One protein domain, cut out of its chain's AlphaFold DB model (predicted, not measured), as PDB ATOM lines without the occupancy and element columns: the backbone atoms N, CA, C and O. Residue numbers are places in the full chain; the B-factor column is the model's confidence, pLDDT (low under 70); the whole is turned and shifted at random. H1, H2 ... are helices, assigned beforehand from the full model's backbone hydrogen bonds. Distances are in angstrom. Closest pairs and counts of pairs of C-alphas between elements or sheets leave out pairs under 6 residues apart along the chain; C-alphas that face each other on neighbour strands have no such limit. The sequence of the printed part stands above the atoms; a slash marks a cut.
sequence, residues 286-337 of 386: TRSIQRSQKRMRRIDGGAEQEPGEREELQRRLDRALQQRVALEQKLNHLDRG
ATOM      1  N   THR A 286      12.149  28.837  45.424       86.75
ATOM      2  CA  THR A 286      12.189  30.309  45.501       86.75
ATOM      3  C   THR A 286      12.303  30.939  44.114       86.75
ATOM      4  O   THR A 286      11.538  31.854  43.805       86.75
ATOM      5  N   ARG A 287      13.164  30.404  43.234       81.75
ATOM      6  CA  ARG A 287      13.188  30.811  41.818       81.75
ATOM      7  C   ARG A 287      11.851  30.524  41.144       81.75
ATOM      8  O   ARG A 287      11.323  31.387  40.456       81.75
ATOM      9  N   SER A 288      11.258  29.350  41.362       81.88
ATOM     10  CA  SER A 288       9.945  29.019  40.795       81.88
ATOM     11  C   SER A 288       8.844  29.998  41.207       81.88
ATOM     12  O   SER A 288       8.045  30.388  40.359       81.88
ATOM     13  N   ILE A 289       8.842  30.455  42.459       85.50
ATOM     14  CA  ILE A 289       7.927  31.491  42.955       85.50
ATOM     15  C   ILE A 289       8.187  32.823  42.241       85.50
ATOM     16  O   ILE A 289       7.247  33.421  41.726       85.50
ATOM     17  N   GLN A 290       9.444  33.268  42.139       86.44
ATOM     18  CA  GLN A 290       9.804  34.504  41.424       86.44
ATOM     19  C   GLN A 290       9.386  34.465  39.943       86.44
ATOM     20  O   GLN A 290       8.883  35.458  39.413       86.44
ATOM     21  N   ARG A 291       9.539  33.311  39.280       81.44
ATOM     22  CA  ARG A 291       9.091  33.081  37.896       81.44
ATOM     23  C   ARG A 291       7.577  33.208  37.761       81.44
ATOM     24  O   ARG A 291       7.107  33.994  36.937       81.44
ATOM     25  N   SER A 292       6.817  32.508  38.603       84.31
ATOM     26  CA  SER A 292       5.355  32.609  38.624       84.31
ATOM     27  C   SER A 292       4.892  34.039  38.939       84.31
ATOM     28  O   SER A 292       4.074  34.578  38.205       84.31
ATOM     29  N   GLN A 293       5.487  34.725  39.921       87.56
ATOM     30  CA  GLN A 293       5.198  36.140  40.206       87.56
ATOM     31  C   GLN A 293       5.475  37.055  39.000       87.56
ATOM     32  O   GLN A 293       4.711  37.983  38.740       87.56
ATOM     33  N   LYS A 294       6.539  36.797  38.228       85.81
ATOM     34  CA  LYS A 294       6.857  37.551  37.005       85.81
ATOM     35  C   LYS A 294       5.859  37.283  35.870       85.81
ATOM     36  O   LYS A 294       5.552  38.218  35.133       85.81
ATOM     37  N   ARG A 295       5.333  36.057  35.727       84.81
ATOM     38  CA  ARG A 295       4.227  35.757  34.791       84.81
ATOM     39  C   ARG A 295       2.929  36.422  35.253       84.81
ATOM     40  O   ARG A 295       2.312  37.086  34.432       84.81
ATOM     41  N   MET A 296       2.596  36.364  36.546       86.00
ATOM     42  CA  MET A 296       1.416  37.040  37.106       86.00
ATOM     43  C   MET A 296       1.418  38.539  36.784       86.00
ATOM     44  O   MET A 296       0.495  39.029  36.150       86.00
ATOM     45  N   ARG A 297       2.524  39.246  37.064       87.81
ATOM     46  CA  ARG A 297       2.663  40.680  36.737       87.81
ATOM     47  C   ARG A 297       2.540  40.999  35.243       87.81
ATOM     48  O   ARG A 297       2.188  42.122  34.900       87.81
ATOM     49  N   ARG A 298       2.868  40.058  34.350       86.44
ATOM     50  CA  ARG A 298       2.664  40.225  32.899       86.44
ATOM     51  C   ARG A 298       1.190  40.082  32.534       86.44
ATOM     52  O   ARG A 298       0.701  40.896  31.766       86.44
ATOM     53  N   ILE A 299       0.507  39.092  33.105       88.00
ATOM     54  CA  ILE A 299      -0.940  38.884  32.952       88.00
ATOM     55  C   ILE A 299      -1.711  40.103  33.482       88.00
ATOM     56  O   ILE A 299      -2.523  40.676  32.763       88.00
ATOM     57  N   ASP A 300      -1.389  40.569  34.692       86.00
ATOM     58  CA  ASP A 300      -1.967  41.788  35.283       86.00
ATOM     59  C   ASP A 300      -1.677  43.043  34.432       86.00
ATOM     60  O   ASP A 300      -2.462  43.988  34.423       86.00
ATOM     61  N   GLY A 301      -0.560  43.043  33.696       87.31
ATOM     62  CA  GLY A 301      -0.171  44.072  32.727       87.31
ATOM     63  C   GLY A 301      -0.765  43.904  31.322       87.31
ATOM     64  O   GLY A 301      -0.299  44.573  30.403       87.31
ATOM     65  N   GLY A 302      -1.747  43.015  31.131       84.75
ATOM     66  CA  GLY A 302      -2.455  42.831  29.860       84.75
ATOM     67  C   GLY A 302      -1.769  41.914  28.842       84.75
ATOM     68  O   GLY A 302      -2.129  41.947  27.668       84.75
ATOM     69  N   ALA A 303      -0.789  41.100  29.249       84.56
ATOM     70  CA  ALA A 303      -0.256  40.050  28.380       84.56
ATOM     71  C   ALA A 303      -1.303  38.955  28.119       84.56
ATOM     72  O   ALA A 303      -2.095  38.626  29.003       84.56
ATOM     73  N   GLU A 304      -1.243  38.342  26.936       82.12
ATOM     74  CA  GLU A 304      -2.105  37.213  26.575       82.12
ATOM     75  C   GLU A 304      -1.990  36.067  27.596       82.12
ATOM     76  O   GLU A 304      -0.891  35.667  28.018       82.12
ATOM     77  N   GLN A 305      -3.159  35.565  27.995       84.12
ATOM     78  CA  GLN A 305      -3.358  34.493  28.963       84.12
ATOM     79  C   GLN A 305      -4.438  33.534  28.467       84.12
ATOM     80  O   GLN A 305      -5.375  33.948  27.780       84.12
ATOM     81  N   GLU A 306      -4.347  32.276  28.877       84.62
ATOM     82  CA  GLU A 306      -5.442  31.323  28.690       84.62
ATOM     83  C   GLU A 306      -6.554  31.551  29.738       84.62
ATOM     84  O   GLU A 306      -6.281  32.007  30.859       84.62
ATOM     85  N   PRO A 307      -7.830  31.254  29.419       82.50
ATOM     86  CA  PRO A 307      -8.924  31.387  30.376       82.50
ATOM     87  C   PRO A 307      -8.694  30.477  31.593       82.50
ATOM     88  O   PRO A 307      -8.657  29.257  31.477       82.50
ATOM     89  N   GLY A 308      -8.551  31.086  32.773       83.88
ATOM     90  CA  GLY A 308      -8.269  30.386  34.031       83.88
ATOM     91  C   GLY A 308      -6.785  30.303  34.416       83.88
ATOM     92  O   GLY A 308      -6.500  30.010  35.580       83.88
ATOM     93  N   GLU A 309      -5.845  30.654  33.523       86.50
ATOM     94  CA  GLU A 309      -4.395  30.601  33.795       86.50
ATOM     95  C   GLU A 309      -4.032  31.390  35.063       86.50
ATOM     96  O   GLU A 309      -3.303  30.901  35.926       86.50
ATOM     97  N   ARG A 310      -4.597  32.595  35.221       87.06
ATOM     98  CA  ARG A 310      -4.379  33.462  36.390       87.06
ATOM     99  C   ARG A 310      -4.765  32.788  37.706       87.06
ATOM    100  O   ARG A 310      -4.026  32.884  38.682       87.06
ATOM    101  N   GLU A 311      -5.903  32.099  37.751       88.44
ATOM    102  CA  GLU A 311      -6.362  31.436  38.973       88.44
ATOM    103  C   GLU A 311      -5.536  30.194  39.301       88.44
ATOM    104  O   GLU A 311      -5.220  29.954  40.467       88.44
ATOM    105  N   GLU A 312      -5.176  29.399  38.291       87.62
ATOM    106  CA  GLU A 312      -4.294  28.252  38.490       87.62
ATOM    107  C   GLU A 312      -2.915  28.709  38.978       87.62
ATOM    108  O   GLU A 312      -2.380  28.165  39.948       87.62
ATOM    109  N   LEU A 313      -2.364  29.754  38.360       87.88
ATOM    110  CA  LEU A 313      -1.067  30.313  38.711       87.88
ATOM    111  C   LEU A 313      -1.080  30.920  40.124       87.88
ATOM    112  O   LEU A 313      -0.112  30.727  40.862       87.88
ATOM    113  N   GLN A 314      -2.182  31.553  40.541       90.25
ATOM    114  CA  GLN A 314      -2.396  32.002  41.921       90.25
ATOM    115  C   GLN A 314      -2.420  30.813  42.897       90.25
ATOM    116  O   GLN A 314      -1.596  30.750  43.808       90.25
ATOM    117  N   ARG A 315      -3.266  29.800  42.650       90.50
ATOM    118  CA  ARG A 315      -3.340  28.578  43.477       90.50
ATOM    119  C   ARG A 315      -1.987  27.857  43.571       90.50
ATOM    120  O   ARG A 315      -1.642  27.301  44.617       90.50
ATOM    121  N   ARG A 316      -1.199  27.859  42.490       88.06
ATOM    122  CA  ARG A 316       0.159  27.294  42.439       88.06
ATOM    123  C   ARG A 316       1.162  28.132  43.232       88.06
ATOM    124  O   ARG A 316       2.002  27.548  43.913       88.06
ATOM    125  N   LEU A 317       1.074  29.464  43.174       90.25
ATOM    126  CA  LEU A 317       1.888  30.372  43.988       90.25
ATOM    127  C   LEU A 317       1.641  30.161  45.480       90.25
ATOM    128  O   LEU A 317       2.607  30.010  46.225       90.25
ATOM    129  N   ASP A 318       0.382  30.077  45.903       90.50
ATOM    130  CA  ASP A 318       0.020  29.910  47.314       90.50
ATOM    131  C   ASP A 318       0.552  28.577  47.873       90.50
ATOM    132  O   ASP A 318       1.216  28.549  48.914       90.50
ATOM    133  N   ARG A 319       0.384  27.474  47.124       90.69
ATOM    134  CA  ARG A 319       0.978  26.163  47.456       90.69
ATOM    135  C   ARG A 319       2.508  26.210  47.502       90.69
ATOM    136  O   ARG A 319       3.110  25.665  48.425       90.69
ATOM    137  N   ALA A 320       3.149  26.862  46.532       87.94
ATOM    138  CA  ALA A 320       4.606  26.986  46.484       87.94
ATOM    139  C   ALA A 320       5.152  27.823  47.654       87.94
ATOM    140  O   ALA A 320       6.184  27.477  48.227       87.94
ATOM    141  N   LEU A 321       4.455  28.889  48.059       90.56
ATOM    142  CA  LEU A 321       4.804  29.698  49.229       90.56
ATOM    143  C   LEU A 321       4.691  28.886  50.528       90.56
ATOM    144  O   LEU A 321       5.628  28.900  51.325       90.56
ATOM    145  N   GLN A 322       3.614  28.112  50.706       90.88
ATOM    146  CA  GLN A 322       3.464  27.187  51.839       90.88
ATOM    147  C   GLN A 322       4.591  26.141  51.876       90.88
ATOM    148  O   GLN A 322       5.232  25.954  52.911       90.88
ATOM    149  N   GLN A 323       4.905  25.515  50.737       90.56
ATOM    150  CA  GLN A 323       6.030  24.582  50.617       90.56
ATOM    151  C   GLN A 323       7.380  25.248  50.931       90.56
ATOM    152  O   GLN A 323       8.225  24.635  51.581       90.56
ATOM    153  N   ARG A 324       7.586  26.515  50.540       91.06
ATOM    154  CA  ARG A 324       8.806  27.269  50.870       91.06
ATOM    155  C   ARG A 324       8.945  27.470  52.374       91.06
ATOM    156  O   ARG A 324      10.042  27.286  52.893       91.06
ATOM    157  N   VAL A 325       7.853  27.806  53.065       90.44
ATOM    158  CA  VAL A 325       7.825  27.940  54.530       90.44
ATOM    159  C   VAL A 325       8.105  26.595  55.204       90.44
ATOM    160  O   VAL A 325       8.912  26.552  56.127       90.44
ATOM    161  N   ALA A 326       7.539  25.490  54.712       88.69
ATOM    162  CA  ALA A 326       7.818  24.153  55.243       88.69
ATOM    163  C   ALA A 326       9.294  23.735  55.058       88.69
ATOM    164  O   ALA A 326       9.918  23.235  55.992       88.69
ATOM    165  N   LEU A 327       9.895  23.992  53.888       87.31
ATOM    166  CA  LEU A 327      11.328  23.752  53.649       87.31
ATOM    167  C   LEU A 327      12.220  24.666  54.504       87.31
ATOM    168  O   LEU A 327      13.275  24.244  54.967       87.31
ATOM    169  N   GLU A 328      11.800  25.908  54.738       87.94
ATOM    170  CA  GLU A 328      12.482  26.874  55.603       87.94
ATOM    171  C   GLU A 328      12.404  26.474  57.085       87.94
ATOM    172  O   GLU A 328      13.407  26.549  57.789       87.94
ATOM    173  N   GLN A 329      11.267  25.953  57.548       85.81
ATOM    174  CA  GLN A 329      11.125  25.340  58.871       85.81
ATOM    175  C   GLN A 329      11.959  24.060  59.000       85.81
ATOM    176  O   GLN A 329      12.635  23.895  60.011       85.81
ATOM    177  N   LYS A 330      11.984  23.195  57.975       84.38
ATOM    178  CA  LYS A 330      12.826  21.987  57.953       84.38
ATOM    179  C   LYS A 330      14.316  22.332  58.003       84.38
ATOM    180  O   LYS A 330      15.043  21.715  58.771       84.38
ATOM    181  N   LEU A 331      14.763  23.340  57.251       81.31
ATOM    182  CA  LEU A 331      16.136  23.848  57.340       81.31
ATOM    183  C   LEU A 331      16.437  24.422  58.716       81.31
ATOM    184  O   LEU A 331      17.425  24.024  59.307       81.31
ATOM    185  N   ASN A 332      15.562  25.265  59.264       80.06
ATOM    186  CA  ASN A 332      15.731  25.779  60.621       80.06
ATOM    187  C   ASN A 332      15.733  24.659  61.675       80.06
ATOM    188  O   ASN A 332      16.377  24.813  62.702       80.06
ATOM    189  N   HIS A 333      15.016  23.553  61.462       77.19
ATOM    190  CA  HIS A 333      15.051  22.398  62.359       77.19
ATOM    191  C   HIS A 333      16.382  21.650  62.258       77.19
ATOM    192  O   HIS A 333      16.969  21.374  63.295       77.19
ATOM    193  N   LEU A 334      16.897  21.412  61.047       71.50
ATOM    194  CA  LEU A 334      18.239  20.860  60.844       71.50
ATOM    195  C   LEU A 334      19.299  21.802  61.454       71.50
ATOM    196  O   LEU A 334      20.024  21.423  62.364       71.50
ATOM    197  N   ASP A 335      19.322  23.073  61.058       69.50
ATOM    198  CA  ASP A 335      20.292  24.065  61.538       69.50
ATOM    199  C   ASP A 335      20.212  24.302  63.079       69.50
ATOM    200  O   ASP A 335      21.186  24.769  63.666       69.50
ATOM    201  N   ARG A 336      19.096  23.967  63.761       65.69
ATOM    202  CA  ARG A 336      18.938  24.049  65.240       65.69
ATOM    203  C   ARG A 336      19.119  22.723  65.987       65.69
ATOM    204  O   ARG A 336      19.447  22.747  67.169       65.69
ATOM    205  N   GLY A 337      18.833  21.593  65.350       49.47
ATOM    206  CA  GLY A 337      18.794  20.267  65.956       49.47
ATOM    207  C   GLY A 337      19.731  19.325  65.219       49.47
ATOM    208  O   GLY A 337      19.353  18.758  64.202       49.47
TER     209      GLY A 337
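What this domain is: This is residues 286 to 337 of the 386 residues of an uncharacterized protein of Planctomycetes bacterium (UniProt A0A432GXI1). A helical hairpin with one short and one long arm: H1 runs out, a loop turns the chain, and H2 folds back beside H1 and runs on well past it, with residues 325 to 337 sticking out free. The printed part has 52 residues with two named helices, H1 then H2, and no named strand; its class is all helix. It is a rod of 48 by 15 by 11 A, only just loose, close to extended, with a radius of gyration of the C-alphas of 14.4 A.

Where its parts are: H1, residues 286 to 300, begins at C-alpha 286 (12.189, 30.309, 45.501) and measures 20.9 A from first to last C-alpha. H2, residues 309 to 336, measures 39.7 A and ends at C-alpha 336 (18.938, 24.049, 65.240).

How they stand to each other: H1 and H2 form a helical hairpin, two touching helices that run opposite ways, at a shallow tilt of 23 degrees. Their closest C-alphas, those of Ile 289 and Leu 317, are 6.2 A apart. In H1 and H2 every O i to N i+4 pair is within hydrogen-bond range.

The domain as a whole: The C-alphas farthest apart, those of Glu 304 and Gly 337, are 47.7 A apart. The printed part has no cut, and the link from H1 to H2, 8 residues, is short. Residues 335 to 337 have pLDDT under 70.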